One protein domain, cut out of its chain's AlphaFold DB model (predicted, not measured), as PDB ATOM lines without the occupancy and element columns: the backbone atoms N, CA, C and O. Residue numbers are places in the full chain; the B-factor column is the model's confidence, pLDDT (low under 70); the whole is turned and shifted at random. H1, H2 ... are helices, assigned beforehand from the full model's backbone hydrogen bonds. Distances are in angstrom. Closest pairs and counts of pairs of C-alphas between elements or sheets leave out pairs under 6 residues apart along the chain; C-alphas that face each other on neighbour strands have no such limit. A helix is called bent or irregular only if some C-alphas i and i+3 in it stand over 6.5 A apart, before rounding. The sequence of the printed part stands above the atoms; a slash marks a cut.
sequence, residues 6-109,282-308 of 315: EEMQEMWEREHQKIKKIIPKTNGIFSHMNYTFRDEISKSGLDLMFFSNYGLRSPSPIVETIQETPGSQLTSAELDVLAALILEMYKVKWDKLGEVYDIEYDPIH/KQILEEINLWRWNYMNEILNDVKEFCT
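What this domain is: This is residues 6 to 109 and 282 to 308 of the 315 residues of an uncharacterized protein of Methanobrevibacter sp (UniProt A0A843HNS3). The domain is a loose rod of helices: in its middle, arm H7b runs with H4 packed across it, and the sharply bent H6 turns a corner near it. The short H2 and H3 pack on H4, H3 also on H6a, while H1 makes one end of the rod, apart from the other helices, and H7a with the unnamed residues 102 to 109 lies toward the other end. The printed part has 131 residues with seven named helices, H1 to H7 in order along the chain, and no named strand; its class is all helix. It is loose, with a radius of gyration of the C-alphas of 17.6 A, and spans 74 by 24 by 22 A.

How they stand to each other: H1, residues 6 to 15, touches no helix. H2, residues 19 to 22, only just touches residues 51 to 54 of H4, residues 43 to 54, with 3 pairs of C-alphas within 8 A; the closest C-alphas are those of Lys 20 and Phe 51, 6.4 A apart. H3, residues 29 to 32, touches residues 43 to 47 of H4, closest at the C-alphas of Ser 31 and Lys 43, 5.1 A. H6, residues 76 to 101, was assigned as one helix by its hydrogen bonds but is bent: C-alphas 89 and 92 are 7.6 A apart, and its arms H6a, residues 76 to 89, and H6b, residues 92 to 101, are about perpendicular at 75 degrees. H3 touches H6a, closest at the C-alphas of His 32 and Asp 80, 5.5 A. H5, residues 61 to 66, only just touches H6a, with 3 pairs of C-alphas within 8 A, the closest those of Ile 66 and Glu 78, 6.4 A. H7, residues 282 to 307, likewise assigned as one helix by its hydrogen bonds, is bent, with C-alphas 293 and 296 6.9 A apart; H7a, residues 282 to 293, and H7b, residues 296 to 307, stand at a steep tilt of 37 degrees, only just past shallow. H7b touches H4 with residues 300 to 304, at a steep tilt of 64 degrees, the same way; the closest C-alphas are those of Phe 50 and Leu 300, 6.6 A. H7a touches H6b, closest at the C-alphas of Tyr 101 and Arg 292, 5.3 A. Every O i to N i+4 pair is within hydrogen-bond range in H1, H4, H5, H6a, H6b, H7a and H7b; H2 and H3 are too short for one.

Where its parts are: H1 begins at C-alpha 6, (332.077, 329.728, 191.983). H4 is 16.1 A long, H6a 20.1 A, H7a 16.4 A and H7b 16.3 A, which ends at C-alpha 307, (336.679, 348.254, 212.858).

The domain as a whole: The two C-alphas farthest apart are those of Glu 6 and His 109, 74.0 A. Residues 110 to 281 are not printed, and C-alphas 109 and 282 are 12.8 A apart across this cut. Of the links printed whole, H1 to H2 is tight and the others are short. Mean pLDDT of the printed part is 83.7; residues 11, 13 to 16, 71, 108 and 109 are under 70.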
ATOM      1  N   GLU A   6     332.820 328.504 191.656       81.12
ATOM      2  CA  GLU A   6     332.077 329.728 191.983       81.12
ATOM      3  C   GLU A   6     331.975 329.933 193.498       81.12
ATOM      4  O   GLU A   6     332.319 331.004 193.992       81.12
ATOM      5  N   GLU A   7     331.632 328.888 194.258       80.44
ATOM      6  CA  GLU A   7     331.610 328.939 195.726       80.44
ATOM      7  C   GLU A   7     333.002 329.233 196.309       80.44
ATOM      8  O   GLU A   7     333.129 330.004 197.258       80.44
ATOM      9  N   MET A   8     334.069 328.674 195.726       79.00
ATOM     10  CA  MET A   8     335.441 328.971 196.153       79.00
ATOM     11  C   MET A   8     335.851 330.412 195.846       79.00
ATOM     12  O   MET A   8     336.596 331.012 196.621       79.00
ATOM     13  N   GLN A   9     335.367 330.981 194.742       75.44
ATOM     14  CA  GLN A   9     335.647 332.364 194.382       75.44
ATOM     15  C   GLN A   9     334.877 333.349 195.270       75.44
ATOM     16  O   GLN A   9     335.471 334.307 195.759       75.44
ATOM     17  N   GLU A  10     333.611 333.069 195.585       73.00
ATOM     18  CA  GLU A  10     332.841 333.847 196.563       73.00
ATOM     19  C   GLU A  10     333.446 333.767 197.971       73.00
ATOM     20  O   GLU A  10     333.520 334.777 198.672       73.00
ATOM     21  N   MET A  11     333.922 332.589 198.389       69.50
ATOM     22  CA  MET A  11     334.631 332.426 199.663       69.50
ATOM     23  C   MET A  11     335.934 333.232 199.694       69.50
ATOM     24  O   MET A  11     336.204 333.922 200.676       69.50
ATOM     25  N   TRP A  12     336.711 333.202 198.608       71.81
ATOM     26  CA  TRP A  12     337.943 333.978 198.494       71.81
ATOM     27  C   TRP A  12     337.677 335.490 198.522       71.81
ATOM     28  O   TRP A  12     338.370 336.228 199.224       71.81
ATOM     29  N   GLU A  13     336.648 335.963 197.817       67.44
ATOM     30  CA  GLU A  13     336.261 337.377 197.822       67.44
ATOM     31  C   GLU A  13     335.732 337.836 199.186       67.44
ATOM     32  O   GLU A  13     335.979 338.983 199.572       67.44
ATOM     33  N   ARG A  14     335.076 336.945 199.943       63.28
ATOM     34  CA  ARG A  14     334.631 337.192 201.322       63.28
ATOM     35  C   ARG A  14     335.811 337.311 202.291       63.28
ATOM     36  O   ARG A  14     335.856 338.262 203.060       63.28
ATOM     37  N   GLU A  15     336.814 336.436 202.193       63.75
ATOM     38  CA  GLU A  15     338.026 336.508 203.033       63.75
ATOM     39  C   GLU A  15     338.910 337.736 202.740       63.75
ATOM     40  O   GLU A  15     339.671 338.187 203.599       63.75
ATOM     41  N   HIS A  16     338.814 338.309 201.536       67.06
ATOM     42  CA  HIS A  16     339.662 339.424 201.096       67.06
ATOM     43  C   HIS A  16     338.946 340.779 201.084       67.06
ATOM     44  O   HIS A  16     339.438 341.737 200.465       67.06
ATOM     45  N   GLN A  17     337.813 340.906 201.778       73.06
ATOM     46  CA  GLN A  17     337.140 342.193 201.904       73.06
ATOM     47  C   GLN A  17     338.017 343.208 202.640       73.06
ATOM     48  O   GLN A  17     338.764 342.901 203.568       73.06
ATOM     49  N   LYS A  18     337.971 344.450 202.155       82.00
ATOM     50  CA  LYS A  18     338.771 345.568 202.661       82.00
ATOM     51  C   LYS A  18     337.840 346.660 203.136       82.00
ATOM     52  O   LYS A  18     336.851 346.930 202.459       82.00
ATOM     53  N   ILE A  19     338.212 347.356 204.209       81.75
ATOM     54  CA  ILE A  19     337.427 348.471 204.755       81.75
ATOM     55  C   ILE A  19     337.021 349.478 203.680       81.75
ATOM     56  O   ILE A  19     335.876 349.905 203.657       81.75
ATOM     57  N   LYS A  20     337.905 349.798 202.729       82.25
ATOM     58  CA  LYS A  20     337.610 350.742 201.638       82.25
ATOM     59  C   LYS A  20     336.438 350.339 200.733       82.25
ATOM     60  O   LYS A  20     335.935 351.185 200.002       82.25
ATOM     61  N   LYS A  21     336.082 349.050 200.695       81.19
ATOM     62  CA  LYS A  21     334.935 348.535 199.933       81.19
ATOM     63  C   LYS A  21     333.641 348.573 200.753       81.19
ATOM     64  O   LYS A  21     332.579 348.628 200.155       81.19
ATOM     65  N   ILE A  22     333.752 348.566 202.082       83.12
ATOM     66  CA  ILE A  22     332.632 348.445 203.023       83.12
ATOM     67  C   ILE A  22     332.198 349.826 203.529       83.12
ATOM     68  O   ILE A  22     331.019 350.160 203.505       83.12
ATOM     69  N   ILE A  23     333.154 350.655 203.952       84.56
ATOM     70  CA  ILE A  23     332.899 351.988 204.507       84.56
ATOM     71  C   ILE A  23     333.116 353.038 203.408       84.56
ATOM     72  O   ILE A  23     334.175 353.046 202.766       84.56
ATOM     73  N   PRO A  24     332.138 353.930 203.168       83.81
ATOM     74  CA  PRO A  24     332.263 354.964 202.152       83.81
ATOM     75  C   PRO A  24     333.330 355.999 202.535       83.81
ATOM     76  O   PRO A  24     333.536 356.321 203.703       83.81
ATOM     77  N   LYS A  25     334.009 356.549 201.520       80.94
ATOM     78  CA  LYS A  25     335.039 357.591 201.690       80.94
ATOM     79  C   LYS A  25     334.464 358.899 202.249       80.94
ATOM     80  O   LYS A  25     335.158 359.633 202.941       80.94
ATOM     81  N   THR A  26     333.234 359.220 201.865       78.56
ATOM     82  CA  THR A  26     332.518 360.444 202.235       78.56
ATOM     83  C   THR A  26     331.238 360.051 202.948       78.56
ATOM     84  O   THR A  26     330.560 359.146 202.462       78.56
ATOM     85  N   ASN A  27     330.896 360.749 204.033       84.12
ATOM     86  CA  ASN A  27     329.803 360.361 204.927       84.12
ATOM     87  C   ASN A  27     330.032 358.962 205.535       84.12
ATOM     88  O   ASN A  27     329.206 358.063 205.403       84.12
ATOM     89  N   GLY A  28     331.225 358.769 206.103       85.62
ATOM     90  CA  GLY A  28     331.645 357.524 206.739       85.62
ATOM     91  C   GLY A  28     331.240 357.470 208.213       85.62
ATOM     92  O   GLY A  28     330.338 358.175 208.664       85.62
ATOM     93  N   ILE A  29     331.926 356.625 208.979       89.19
ATOM     94  CA  ILE A  29     331.611 356.353 210.387       89.19
ATOM     95  C   ILE A  29     331.540 357.639 211.228       89.19
ATOM     96  O   ILE A  29     330.608 357.807 212.012       89.19
ATOM     97  N   PHE A  30     332.493 358.559 211.071       90.50
ATOM     98  CA  PHE A  30     332.575 359.767 211.895       90.50
ATOM     99  C   PHE A  30     331.459 360.760 211.581       90.50
ATOM    100  O   PHE A  30     330.998 361.458 212.483       90.50
ATOM    101  N   SER A  31     330.996 360.817 210.329       90.75
ATOM    102  CA  SER A  31     329.845 361.645 209.946       90.75
ATOM    103  C   SER A  31     328.543 361.170 210.600       90.75
ATOM    104  O   SER A  31     327.719 362.003 210.977       90.75
ATOM    105  N   HIS A  32     328.405 359.859 210.813       89.94
ATOM    106  CA  HIS A  32     327.259 359.232 211.482       89.94
ATOM    107  C   HIS A  32     327.349 359.250 213.021       89.94
ATOM    108  O   HIS A  32     326.360 359.021 213.714       89.94
ATOM    109  N   MET A  33     328.508 359.580 213.601       89.50
ATOM    110  CA  MET A  33     328.649 359.687 215.055       89.50
ATOM    111  C   MET A  33     327.968 360.937 215.613       89.50
ATOM    112  O   MET A  33     328.309 362.072 215.258       89.50
ATOM    113  N   ASN A  34     327.093 360.748 216.604       89.25
ATOM    114  CA  ASN A  34     326.548 361.833 217.423       89.25
ATOM    115  C   ASN A  34     327.526 362.256 218.538       89.25
ATOM    116  O   ASN A  34     327.207 362.216 219.725       89.25
ATOM    117  N   TYR A  35     328.745 362.618 218.144       87.19
ATOM    118  CA  TYR A  35     329.792 363.124 219.029       87.19
ATOM    119  C   TYR A  35     330.360 364.436 218.483       87.19
ATOM    120  O   TYR A  35     330.459 364.619 217.262       87.19
ATOM    121  N   THR A  36     330.718 365.350 219.384       86.88
ATOM    122  CA  THR A  36     331.321 366.643 219.040       86.88
ATOM    123  C   THR A  36     332.806 366.597 219.361       86.88
ATOM    124  O   THR A  36     333.214 366.710 220.516       86.88
ATOM    125  N   PHE A  37     333.613 366.426 218.319       85.81
ATOM    126  CA  PHE A  37     335.068 366.450 218.409       85.81
ATOM    127  C   PHE A  37     335.569 367.877 218.709       85.81
ATOM    128  O   PHE A  37     334.968 368.843 218.245       85.81
ATOM    129  N   ARG A  38     336.636 368.005 219.513       80.81
ATOM    130  CA  ARG A  38     337.182 369.293 219.994       80.81
ATOM    131  C   ARG A  38     338.114 370.017 219.011       80.81
ATOM    132  O   ARG A  38     338.406 371.187 219.216       80.81
ATOM    133  N   ASP A  39     338.582 369.331 217.976       71.94
ATOM    134  CA  ASP A  39     339.567 369.855 217.023       71.94
ATOM    135  C   ASP A  39     338.894 370.511 215.803       71.94
ATOM    136  O   ASP A  39     337.718 370.280 215.512       71.94
ATOM    137  N   GLU A  40     339.667 371.283 215.044       70.56
ATOM    138  CA  GLU A  40     339.236 371.995 213.833       70.56
ATOM    139  C   GLU A  40     338.919 371.051 212.656       70.56
ATOM    140  O   GLU A  40     338.362 371.459 211.632       70.56
ATOM    141  N   ILE A  41     339.260 369.765 212.778       77.06
ATOM    142  CA  ILE A  41     339.024 368.769 211.735       77.06
ATOM    143  C   ILE A  41     337.539 368.389 211.698       77.06
ATOM    144  O   ILE A  41     336.989 367.780 212.615       77.06
ATOM    145  N   SER A  42     336.886 368.696 210.577       87.69
ATOM    146  CA  SER A  42     335.502 368.274 210.327       87.69
ATOM    147  C   SER A  42     335.336 366.743 210.361       87.69
ATOM    148  O   SER A  42     336.241 366.004 209.972       87.69
ATOM    149  N   LYS A  43     334.143 366.247 210.721       89.38
ATOM    150  CA  LYS A  43     333.806 364.802 210.704       89.38
ATOM    151  C   LYS A  43     334.119 364.125 209.361       89.38
ATOM    152  O   LYS A  43     334.675 363.034 209.329       89.38
ATOM    153  N   SER A  44     333.852 364.820 208.256       88.00
ATOM    154  CA  SER A  44     334.205 364.372 206.900       88.00
ATOM    155  C   SER A  44     335.725 364.280 206.682       88.00
ATOM    156  O   SER A  44     336.217 363.379 206.004       88.00
ATOM    157  N   GLY A  45     336.496 365.182 207.297       88.00
ATOM    158  CA  GLY A  45     337.957 365.107 207.327       88.00
ATOM    159  C   GLY A  45     338.461 363.874 208.080       88.00
ATOM    160  O   GLY A  45     339.348 363.183 207.581       88.00
ATOM    161  N   LEU A  46     337.849 363.544 209.223       88.06
ATOM    162  CA  LEU A  46     338.169 362.328 209.982       88.06
ATOM    163  C   LEU A  46     337.831 361.054 209.202       88.06
ATOM    164  O   LEU A  46     338.647 360.132 209.166       88.06
ATOM    165  N   ASP A  47     336.693 361.025 208.502       89.81
ATOM    166  CA  ASP A  47     336.343 359.926 207.593       89.81
ATOM    167  C   ASP A  47     337.405 359.727 206.508       89.81
ATOM    168  O   ASP A  47     337.840 358.602 206.244       89.81
ATOM    169  N   LEU A  48     337.881 360.823 205.909       88.81
ATOM    170  CA  LEU A  48     338.922 360.772 204.891       88.81
ATOM    171  C   LEU A  48     340.258 360.272 205.458       88.81
ATOM    172  O   LEU A  48     340.919 359.449 204.819       88.81
ATOM    173  N   MET A  49     340.653 360.742 206.645       87.19
ATOM    174  CA  MET A  49     341.877 360.294 207.319       87.19
ATOM    175  C   MET A  49     341.805 358.809 207.667       87.19
ATOM    176  O   MET A  49     342.750 358.063 207.400       87.19
ATOM    177  N   PHE A  50     340.669 358.355 208.195       88.81
ATOM    178  CA  PHE A  50     340.436 356.948 208.491       88.81
ATOM    179  C   PHE A  50     340.498 356.087 207.227       88.81
ATOM    180  O   PHE A  50     341.215 355.085 207.191       88.81
ATOM    181  N   PHE A  51     339.824 356.510 206.154       87.25
ATOM    182  CA  PHE A  51     339.851 355.816 204.868       87.25
ATOM    183  C   PHE A  51     341.271 355.738 204.288       87.25
ATOM    184  O   PHE A  51     341.692 354.675 203.828       87.25
ATOM    185  N   SER A  52     342.027 356.839 204.333       86.75
ATOM    186  CA  SER A  52     343.395 356.906 203.810       86.75
ATOM    187  C   SER A  52     344.356 356.001 204.585       86.75
ATOM    188  O   SER A  52     345.155 355.287 203.981       86.75
ATOM    189  N   ASN A  53     344.263 355.994 205.915       85.19
ATOM    190  CA  ASN A  53     345.208 355.274 206.768       85.19
ATOM    191  C   ASN A  53     344.852 353.790 206.936       85.19
ATOM    192  O   ASN A  53     345.740 352.944 207.075       85.19
ATOM    193  N   TYR A  54     343.560 353.455 206.921       86.06
ATOM    194  CA  TYR A  54     343.072 352.133 207.321       86.06
ATOM    195  C   TYR A  54     342.209 351.431 206.270       86.06
ATOM    196  O   TYR A  54     341.875 350.262 206.449       86.06
ATOM    197  N   GLY A  55     341.921 352.059 205.127       80.75
ATOM    198  CA  GLY A  55     341.054 351.488 204.091       80.75
ATOM    199  C   GLY A  55     341.525 350.150 203.498       80.75
ATOM    200  O   GLY A  55     340.714 349.394 202.968       80.75
ATOM    201  N   LEU A  56     342.816 349.815 203.587       82.56
ATOM    202  CA  LEU A  56     343.370 348.543 203.087       82.56
ATOM    203  C   LEU A  56     343.368 347.407 204.121       82.56
ATOM    204  O   LEU A  56     343.829 346.300 203.821       82.56
ATOM    205  N   ARG A  57     342.870 347.661 205.331       84.25
ATOM    206  CA  ARG A  57     342.775 346.646 206.380       84.25
ATOM    207  C   ARG A  57     341.543 345.768 206.186       84.25
ATOM    208  O   ARG A  57     340.575 346.178 205.542       84.25
ATOM    209  N   SER A  58     341.627 344.551 206.713       84.88
ATOM    210  CA  SER A  58     340.489 343.635 206.758       84.88
ATOM    211  C   SER A  58     339.514 344.083 207.855       84.88
ATOM    212  O   SER A  58     339.981 344.524 208.915       84.88
ATOM    213  N   PRO A  59     338.199 344.029 207.595       86.25
ATOM    214  CA  PRO A  59     337.182 344.400 208.571       86.25
ATOM    215  C   PRO A  59     337.219 343.471 209.792       86.25
ATOM    216  O   PRO A  59     337.679 342.335 209.720       86.25
ATOM    217  N   SER A  60     336.768 343.989 210.928       86.44
ATOM    218  CA  SER A  60     336.499 343.214 212.138       86.44
ATOM    219  C   SER A  60     335.224 342.375 211.961       86.44
ATOM    220  O   SER A  60     334.304 342.842 211.282       86.44
ATOM    221  N   PRO A  61     335.101 341.204 212.620       83.88
ATOM    222  CA  PRO A  61     333.887 340.386 212.572       83.88
ATOM    223  C   PRO A  61     332.620 341.165 212.934       83.88
ATOM    224  O   PRO A  61     331.558 340.901 212.389       83.88
ATOM    225  N   ILE A  62     332.724 342.168 213.813       84.69
ATOM    226  CA  ILE A  62     331.583 343.011 214.192       84.69
ATOM    227  C   ILE A  62     331.041 343.776 212.977       84.69
ATOM    228  O   ILE A  62     329.833 343.815 212.752       84.69
ATOM    229  N   VAL A  63     331.934 344.342 212.162       84.56
ATOM    230  CA  VAL A  63     331.558 345.074 210.944       84.56
ATOM    231  C   VAL A  63     330.906 344.126 209.936       84.56
ATOM    232  O   VAL A  63     329.912 344.489 209.317       84.56
ATOM    233  N   GLU A  64     331.414 342.897 209.822       81.94
ATOM    234  CA  GLU A  64     330.834 341.863 208.958       81.94
ATOM    235  C   GLU A  64     329.453 341.395 209.442       81.94
ATOM    236  O   GLU A  64     328.586 341.120 208.623       81.94
ATOM    237  N   THR A  65     329.215 341.328 210.758       83.12
ATOM    238  CA  THR A  65     327.907 340.914 211.306       83.12
ATOM    239  C   THR A  65     326.813 341.961 211.153       83.12
ATOM    240  O   THR A  65     325.639 341.604 211.112       83.12
ATOM    241  N   ILE A  66     327.182 343.243 211.107       84.81
ATOM    242  CA  ILE A  66     326.228 344.342 210.913       84.81
ATOM    243  C   ILE A  66     325.789 344.416 209.451       84.81
ATOM    244  O   ILE A  66     324.681 344.851 209.167       84.81
ATOM    245  N   GLN A  67     326.655 343.981 208.539       83.31
ATOM    246  CA  GLN A  67     326.398 344.010 207.117       83.31
ATOM    247  C   GLN A  67     325.301 343.008 206.720       83.31
ATOM    248  O   GLN A  67     325.489 341.794 206.794       83.31
ATOM    249  N   GLU A  68     324.176 343.513 206.214       76.25
ATOM    250  CA  GLU A  68     323.061 342.684 205.740       76.25
ATOM    251  C   GLU A  68     323.419 341.900 204.467       76.25
ATOM    252  O   GLU A  68     322.990 340.761 204.285       76.25
ATOM    253  N   THR A  69     324.214 342.501 203.573       74.44
ATOM    254  CA  THR A  69     324.646 341.883 202.308       74.44
ATOM    255  C   THR A  69     326.169 341.820 202.235       74.44
ATOM    256  O   THR A  69     326.794 342.863 202.057       74.44
ATOM    257  N   PRO A  70     326.804 340.638 202.318       70.81
ATOM    258  CA  PRO A  70     328.260 340.528 202.318       70.81
ATOM    259  C   PRO A  70     328.895 341.188 201.086       70.81
ATOM    260  O   PRO A  70     328.545 340.872 199.951       70.81
ATOM    261  N   GLY A  71     329.870 342.073 201.297       69.19
ATOM    262  CA  GLY A  71     330.646 342.700 200.217       69.19
ATOM    263  C   GLY A  71     330.029 343.936 199.567       69.19
ATOM    264  O   GLY A  71     330.669 344.534 198.699       69.19
ATOM    265  N   SER A  72     328.840 344.359 200.000       80.06
ATOM    266  CA  SER A  72     328.308 345.688 199.694       80.06
ATOM    267  C   SER A  72     328.967 346.786 200.544       80.06
ATOM    268  O   SER A  72     329.727 346.524 201.479       80.06
ATOM    269  N   GLN A  73     328.672 348.044 200.226       84.50
ATOM    270  CA  GLN A  73     328.889 349.131 201.177       84.50
ATOM    271  C   GLN A  73     327.827 349.079 202.276       84.50
ATOM    272  O   GLN A  73     326.706 348.632 202.019       84.50
ATOM    273  N   LEU A  74     328.181 349.555 203.470       84.75
ATOM    274  CA  LEU A  74     327.221 349.756 204.552       84.75
ATOM    275  C   LEU A  74     326.244 350.871 204.176       84.75
ATOM    276  O   LEU A  74     326.628 351.935 203.679       84.75
ATOM    277  N   THR A  75     324.973 350.613 204.429       88.00
ATOM    278  CA  THR A  75     323.891 351.586 204.362       88.00
ATOM    279  C   THR A  75     324.015 352.610 205.491       88.00
ATOM    280  O   THR A  75     324.688 352.395 206.497       88.00
ATOM    281  N   SER A  76     323.321 353.742 205.343       87.25
ATOM    282  CA  SER A  76     323.266 354.785 206.376       87.25
ATOM    283  C   SER A  76     322.832 354.239 207.741       87.25
ATOM    284  O   SER A  76     323.426 354.599 208.748       87.25
ATOM    285  N   ALA A  77     321.826 353.359 207.776       88.38
ATOM    286  CA  ALA A  77     321.296 352.815 209.026       88.38
ATOM    287  C   ALA A  77     322.294 351.866 209.715       88.38
ATOM    288  O   ALA A  77     322.449 351.904 210.933       88.38
ATOM    289  N   GLU A  78     323.011 351.048 208.943       89.62
ATOM    290  CA  GLU A  78     324.074 350.183 209.468       89.62
ATOM    291  C   GLU A  78     325.255 351.007 210.007       89.62
ATOM    292  O   GLU A  78     325.818 350.682 211.055       89.62
ATOM    293  N   LEU A  79     325.604 352.108 209.329       89.81
ATOM    294  CA  LEU A  79     326.619 353.051 209.802       89.81
ATOM    295  C   LEU A  79     326.196 353.751 211.096       89.81
ATOM    296  O   LEU A  79     327.043 353.924 211.970       89.81
ATOM    297  N   ASP A  80     324.915 354.095 211.257       91.38
ATOM    298  CA  ASP A  80     324.386 354.669 212.501       91.38
ATOM    299  C   ASP A  80     324.524 353.687 213.676       91.38
ATOM    300  O   ASP A  80     324.965 354.071 214.761       91.38
ATOM    301  N   VAL A  81     324.214 352.402 213.460       91.12
ATOM    302  CA  VAL A  81     324.382 351.350 214.481       91.12
ATOM    303  C   VAL A  81     325.856 351.163 214.835       91.12
ATOM    304  O   VAL A  81     326.211 351.124 216.014       91.12
ATOM    305  N   LEU A  82     326.731 351.087 213.829       90.62
ATOM    306  CA  LEU A  82     328.170 350.943 214.033       90.62
ATOM    307  C   LEU A  82     328.750 352.142 214.800       90.62
ATOM    308  O   LEU A  82     329.500 351.965 215.760       90.62
ATOM    309  N   ALA A  83     328.370 353.359 214.408       92.00
ATOM    310  CA  ALA A  83     328.775 354.591 215.070       92.00
ATOM    311  C   ALA A  83     328.288 354.644 216.526       92.00
ATOM    312  O   ALA A  83     329.059 355.024 217.408       92.00
ATOM    313  N   ALA A  84     327.047 354.224 216.791       91.69
ATOM    314  CA  ALA A  84     326.490 354.159 218.138       91.69
ATOM    315  C   ALA A  84     327.235 353.154 219.031       91.69
ATOM    316  O   ALA A  84     327.533 353.476 220.177       91.69
ATOM    317  N   LEU A  85     327.592 351.974 218.511       91.75
ATOM    318  CA  LEU A  85     328.355 350.966 219.260       91.75
ATOM    319  C   LEU A  85     329.754 351.458 219.640       91.75
ATOM    320  O   LEU A  85     330.177 351.308 220.787       91.75
ATOM    321  N   ILE A  86     330.461 352.073 218.691       92.69
ATOM    322  CA  ILE A  86     331.785 352.650 218.946       92.69
ATOM    323  C   ILE A  86     331.678 353.750 220.004       92.69
ATOM    324  O   ILE A  86     332.488 353.809 220.929       92.69
ATOM    325  N   LEU A  87     330.666 354.609 219.887       92.56
ATOM    326  CA  LEU A  87     330.433 355.684 220.838       92.56
ATOM    327  C   LEU A  87     330.128 355.128 222.232       92.56
ATOM    328  O   LEU A  87     330.734 355.579 223.191       92.56
ATOM    329  N   GLU A  88     329.283 354.110 222.365       92.12
ATOM    330  CA  GLU A  88     328.997 353.495 223.669       92.12
ATOM    331  C   GLU A  88     330.262 352.932 224.335       92.12
ATOM    332  O   GLU A  88     330.455 353.079 225.542       92.12
ATOM    333  N   MET A  89     331.170 352.348 223.549       91.19
ATOM    334  CA  MET A  89     332.421 351.799 224.073       91.19
ATOM    335  C   MET A  89     333.447 352.860 224.469       91.19
ATOM    336  O   MET A  89     334.112 352.718 225.498       91.19
ATOM    337  N   TYR A  90     333.614 353.903 223.653       93.75
ATOM    338  CA  TYR A  90     334.748 354.823 223.782       93.75
ATOM    339  C   TYR A  90     334.377 356.231 224.238       93.75
ATOM    340  O   TYR A  90     335.278 356.992 224.585       93.75
ATOM    341  N   LYS A  91     333.090 356.583 224.332       92.00
ATOM    342  CA  LYS A  91     332.645 357.929 224.729       92.00
ATOM    343  C   LYS A  91     333.288 358.390 226.028       92.00
ATOM    344  O   LYS A  91     333.844 359.475 226.064       92.00
ATOM    345  N   VAL A  92     333.285 357.558 227.070       91.00
ATOM    346  CA  VAL A  92     333.871 357.934 228.369       91.00
ATOM    347  C   VAL A  92     335.376 358.204 228.252       91.00
ATOM    348  O   VAL A  92     335.899 359.095 228.918       91.00
ATOM    349  N   LYS A  93     336.086 357.439 227.412       91.00
ATOM    350  CA  LYS A  93     337.512 357.661 227.144       91.00
ATOM    351  C   LYS A  93     337.697 358.991 226.409       91.00
ATOM    352  O   LYS A  93     338.511 359.803 226.835       91.00
ATOM    353  N   TRP A  94     336.930 359.225 225.348       91.75
ATOM    354  CA  TRP A  94     337.029 360.433 224.529       91.75
ATOM    355  C   TRP A  94     336.611 361.700 225.275       91.75
ATOM    356  O   TRP A  94     337.276 362.716 225.109       91.75
ATOM    357  N   ASP A  95     335.600 361.627 226.142       90.44
ATOM    358  CA  ASP A  95     335.173 362.733 227.004       90.44
ATOM    359  C   ASP A  95     336.321 363.146 227.937       90.44
ATOM    360  O   ASP A  95     336.693 364.315 227.970       90.44
ATOM    361  N   LYS A  96     336.974 362.185 228.609       88.38
ATOM    362  CA  LYS A  96     338.146 362.455 229.466       88.38
ATOM    363  C   LYS A  96     339.331 363.021 228.687       88.38
ATOM    364  O   LYS A  96     340.018 363.919 229.161       88.38
ATOM    365  N   LEU A  97     339.589 362.488 227.495       86.81
ATOM    366  CA  LEU A  97     340.618 363.020 226.601       86.81
ATOM    367  C   LEU A  97     340.285 364.452 226.151       86.81
ATOM    368  O   LEU A  97     341.184 365.281 226.048       86.81
ATOM    369  N   GLY A  98     339.004 364.746 225.920       86.56
ATOM    370  CA  GLY A  98     338.509 366.079 225.588       86.56
ATOM    371  C   GLY A  98     338.642 367.057 226.754       86.56
ATOM    372  O   GLY A  98     339.066 368.186 226.545       86.56
ATOM    373  N   GLU A  99     338.376 366.617 227.985       86.25
ATOM    374  CA  GLU A  99     338.618 367.427 229.186       86.25
ATOM    375  C   GLU A  99     340.094 367.823 229.305       86.25
ATOM    376  O   GLU A  99     340.384 368.980 229.586       86.25
ATOM    377  N   VAL A 100     341.024 366.899 229.033       82.12
ATOM    378  CA  VAL A 100     342.470 367.192 229.022       82.12
ATOM    379  C   VAL A 100     342.850 368.134 227.879       82.12
ATOM    380  O   VAL A 100     343.700 369.004 228.056       82.12
ATOM    381  N   TYR A 101     342.217 367.988 226.713       81.38
ATOM    382  CA  TYR A 101     342.425 368.877 225.568       81.38
ATOM    383  C   TYR A 101     342.077 370.334 225.908       81.38
ATOM    384  O   TYR A 101     342.839 371.247 225.573       81.38
ATOM    385  N   ASP A 102     340.960 370.521 226.616       82.44
ATOM    386  CA  ASP A 102     340.419 371.819 227.023       82.44
ATOM    387  C   ASP A 102     341.193 372.456 228.197       82.44
ATOM    388  O   ASP A 102     340.921 373.603 228.554       82.44
ATOM    389  N   ILE A 103     342.179 371.764 228.790       81.88
ATOM    390  CA  ILE A 103     343.031 372.352 229.830       81.88
ATOM    391  C   ILE A 103     343.825 373.509 229.219       81.88
ATOM    392  O   ILE A 103     344.696 373.324 228.362       81.88
ATOM    393  N   GLU A 104     343.530 374.719 229.684       74.88
ATOM    394  CA  GLU A 104     344.353 375.898 229.461       74.88
ATOM    395  C   GLU A 104     345.369 376.003 230.597       74.88
ATOM    396  O   GLU A 104     345.021 376.031 231.778       74.88
ATOM    397  N   TYR A 105     346.650 375.998 230.235       75.19
ATOM    398  CA  TYR A 105     347.717 376.191 231.203       75.19
ATOM    399  C   TYR A 105     347.791 377.667 231.579       75.19
ATOM    400  O   TYR A 105     348.198 378.477 230.748       75.19
ATOM    401  N   ASP A 106     347.432 377.994 232.820       73.31
ATOM    402  CA  ASP A 106     347.658 379.314 233.409       73.31
ATOM    403  C   ASP A 106     349.055 379.344 234.058       73.31
ATOM    404  O   ASP A 106     349.267 378.724 235.111       73.31
ATOM    405  N   PRO A 107     350.064 379.973 233.423       70.75
ATOM    406  CA  PRO A 107     351.413 379.979 233.954       70.75
ATOM    407  C   PRO A 107     351.455 380.798 235.238       70.75
ATOM    408  O   PRO A 107     351.012 381.945 235.262       70.75
ATOM    409  N   ILE A 108     352.106 380.266 236.274       65.69
ATOM    410  CA  ILE A 108     352.409 381.054 237.472       65.69
ATOM    411  C   ILE A 108     353.226 382.275 237.034       65.69
ATOM    412  O   ILE A 108     354.363 382.133 236.572       65.69
ATOM    413  N   HIS A 109     352.628 383.461 237.151       59.38
ATOM    414  CA  HIS A 109     353.245 384.706 236.721       59.38
ATOM    415  C   HIS A 109     354.526 384.978 237.513       59.38
ATOM    416  O   HIS A 109     354.574 384.827 238.735       59.38
ATOM    417  N   LYS A 282     357.473 375.293 231.170       78.88
ATOM    418  CA  LYS A 282     357.635 374.915 229.756       78.88
ATOM    419  C   LYS A 282     357.360 373.431 229.515       78.88
ATOM    420  O   LYS A 282     356.691 373.108 228.546       78.88
ATOM    421  N   GLN A 283     357.830 372.554 230.401       83.12
ATOM    422  CA  GLN A 283     357.583 371.111 230.299       83.12
ATOM    423  C   GLN A 283     356.090 370.776 230.379       83.12
ATOM    424  O   GLN A 283     355.607 370.001 229.562       83.12
ATOM    425  N   ILE A 284     355.348 371.398 231.301       83.19
ATOM    426  CA  ILE A 284     353.895 371.207 231.422       83.19
ATOM    427  C   ILE A 284     353.180 371.687 230.152       83.19
ATOM    428  O   ILE A 284     352.289 371.008 229.647       83.19
ATOM    429  N   LEU A 285     353.593 372.829 229.597       82.69
ATOM    430  CA  LEU A 285     353.030 373.338 228.346       82.69
ATOM    431  C   LEU A 285     353.316 372.401 227.158       82.69
ATOM    432  O   LEU A 285     352.428 372.140 226.348       82.69
ATOM    433  N   GLU A 286     354.542 371.887 227.044       85.69
ATOM    434  CA  GLU A 286     354.914 370.900 226.021       85.69
ATOM    435  C   GLU A 286     354.118 369.599 226.171       85.69
ATOM    436  O   GLU A 286     353.649 369.051 225.173       85.69
ATOM    437  N   GLU A 287     353.904 369.138 227.402       84.06
ATOM    438  CA  GLU A 287     353.091 367.964 227.697       84.06
ATOM    439  C   GLU A 287     351.626 368.175 227.287       84.06
ATOM    440  O   GLU A 287     351.062 367.342 226.580       84.06
ATOM    441  N   ILE A 288     351.019 369.317 227.629       83.50
ATOM    442  CA  ILE A 288     349.651 369.660 227.201       83.50
ATOM    443  C   ILE A 288     349.552 369.706 225.671       83.50
ATOM    444  O   ILE A 288     348.611 369.161 225.092       83.50
ATOM    445  N   ASN A 289     350.543 370.284 224.989       82.88
ATOM    446  CA  ASN A 289     350.578 370.307 223.525       82.88
ATOM    447  C   ASN A 289     350.699 368.896 222.916       82.88
ATOM    448  O   ASN A 289     350.066 368.615 221.898       82.88
ATOM    449  N   LEU A 290     351.459 367.995 223.547       84.81
ATOM    450  CA  LEU A 290     351.540 366.584 223.156       84.81
ATOM    451  C   LEU A 290     350.192 365.873 223.306       84.81
ATOM    452  O   LEU A 290     349.785 365.149 222.396       84.81
ATOM    453  N   TRP A 291     349.482 366.089 224.415       82.38
ATOM    454  CA  TRP A 291     348.138 365.539 224.617       82.38
ATOM    455  C   TRP A 291     347.158 366.043 223.555       82.38
ATOM    456  O   TRP A 291     346.426 365.240 222.972       82.38
ATOM    457  N   ARG A 292     347.208 367.341 223.225       78.62
ATOM    458  CA  ARG A 292     346.394 367.932 222.150       78.62
ATOM    459  C   ARG A 292     346.692 367.307 220.790       78.62
ATOM    460  O   ARG A 292     345.765 366.933 220.079       78.62
ATOM    461  N   TRP A 293     347.968 367.117 220.452       79.06
ATOM    462  CA  TRP A 293     348.363 366.469 219.197       79.06
ATOM    463  C   TRP A 293     347.956 364.986 219.138       79.06
ATOM    464  O   TRP A 293     347.553 364.484 218.088       79.06
ATOM    465  N   ASN A 294     348.021 364.275 220.267       86.06
ATOM    466  CA  ASN A 294     347.670 362.855 220.338       86.06
ATOM    467  C   ASN A 294     346.160 362.586 220.361       86.06
ATOM    468  O   ASN A 294     345.758 361.481 219.998       86.06
ATOM    469  N   TYR A 295     345.327 363.567 220.724       87.50
ATOM    470  CA  TYR A 295     343.871 363.419 220.839       87.50
ATOM    471  C   TYR A 295     343.238 362.748 219.608       87.50
ATOM    472  O   TYR A 295     342.539 361.740 219.726       87.50
ATOM    473  N   MET A 296     343.546 363.247 218.406       85.62
ATOM    474  CA  MET A 296     342.993 362.690 217.168       85.62
ATOM    475  C   MET A 296     343.567 361.326 216.801       85.62
ATOM    476  O   MET A 296     342.848 360.466 216.287       85.62
ATOM    477  N   ASN A 297     344.846 361.103 217.088       87.69
ATOM    478  CA  ASN A 297     345.485 359.817 216.837       87.69
ATOM    479  C   ASN A 297     344.877 358.713 217.711       87.69
ATOM    480  O   ASN A 297     344.663 357.606 217.218       87.69
ATOM    481  N   GLU A 298     344.560 359.018 218.970       90.00
ATOM    482  CA  GLU A 298     343.887 358.100 219.892       90.00
ATOM    483  C   GLU A 298     342.481 357.742 219.407       90.00
ATOM    484  O   GLU A 298     342.166 356.561 219.278       90.00
ATOM    485  N   ILE A 299     341.672 358.734 219.020       90.38
ATOM    486  CA  ILE A 299     340.326 358.496 218.477       90.38
ATOM    487  C   ILE A 299     340.390 357.625 217.218       90.38
ATOM    488  O   ILE A 299     339.674 356.629 217.100       90.38
ATOM    489  N   LEU A 300     341.273 357.960 216.274       90.19
ATOM    490  CA  LEU A 300     341.448 357.178 215.049       90.19
ATOM    491  C   LEU A 300     341.936 355.753 215.336       90.19
ATOM    492  O   LEU A 300     341.546 354.830 214.620       90.19
ATOM    493  N   ASN A 301     342.786 355.565 216.348       91.19
ATOM    494  CA  ASN A 301     343.256 354.247 216.764       91.19
ATOM    495  C   ASN A 301     342.145 353.413 217.407       91.19
ATOM    496  O   ASN A 301     342.034 352.244 217.045       91.19
ATOM    497  N   ASP A 302     341.305 353.998 218.262       91.62
ATOM    498  CA  ASP A 302     340.173 353.310 218.899       91.62
ATOM    499  C   ASP A 302     339.163 352.818 217.849       91.62
ATOM    500  O   ASP A 302     338.771 351.648 217.831       91.62
ATOM    501  N   VAL A 303     338.801 353.688 216.896       89.94
ATOM    502  CA  VAL A 303     337.903 353.316 215.787       89.94
ATOM    503  C   VAL A 303     338.535 352.239 214.906       89.94
ATOM    504  O   VAL A 303     337.867 351.304 214.473       89.94
ATOM    505  N   LYS A 304     339.840 352.327 214.645       89.62
ATOM    506  CA  LYS A 304     340.580 351.308 213.889       89.62
ATOM    507  C   LYS A 304     340.612 349.973 214.627       89.62
ATOM    508  O   LYS A 304     340.437 348.951 213.972       89.62
ATOM    509  N   GLU A 305     340.862 349.954 215.930       89.19
ATOM    510  CA  GLU A 305     340.884 348.720 216.721       89.19
ATOM    511  C   GLU A 305     339.516 348.034 216.725       89.19
ATOM    512  O   GLU A 305     339.436 346.819 216.577       89.19
ATOM    513  N   PHE A 306     338.439 348.817 216.776       88.75
ATOM    514  CA  PHE A 306     337.086 348.284 216.676       88.75
ATOM    515  C   PHE A 306     336.753 347.758 215.269       88.75
ATOM    516  O   PHE A 306     336.198 346.669 215.111       88.75
ATOM    517  N   CYS A 307     337.099 348.526 214.232       85.69
ATOM    518  CA  CYS A 307     336.679 348.254 212.858       85.69
ATOM    519  C   CYS A 307     337.604 347.307 212.087       85.69
ATOM    520  O   CYS A 307     337.175 346.764 211.071       85.69
ATOM    521  N   THR A 308     338.859 347.117 212.505       86.06
ATOM    522  CA  THR A 308     339.857 346.326 211.762       86.06
ATOM    523  C   THR A 308     340.411 345.180 212.582       86.06
ATOM    524  O   THR A 308     340.644 345.312 213.778       86.06
TER     525      THR A 308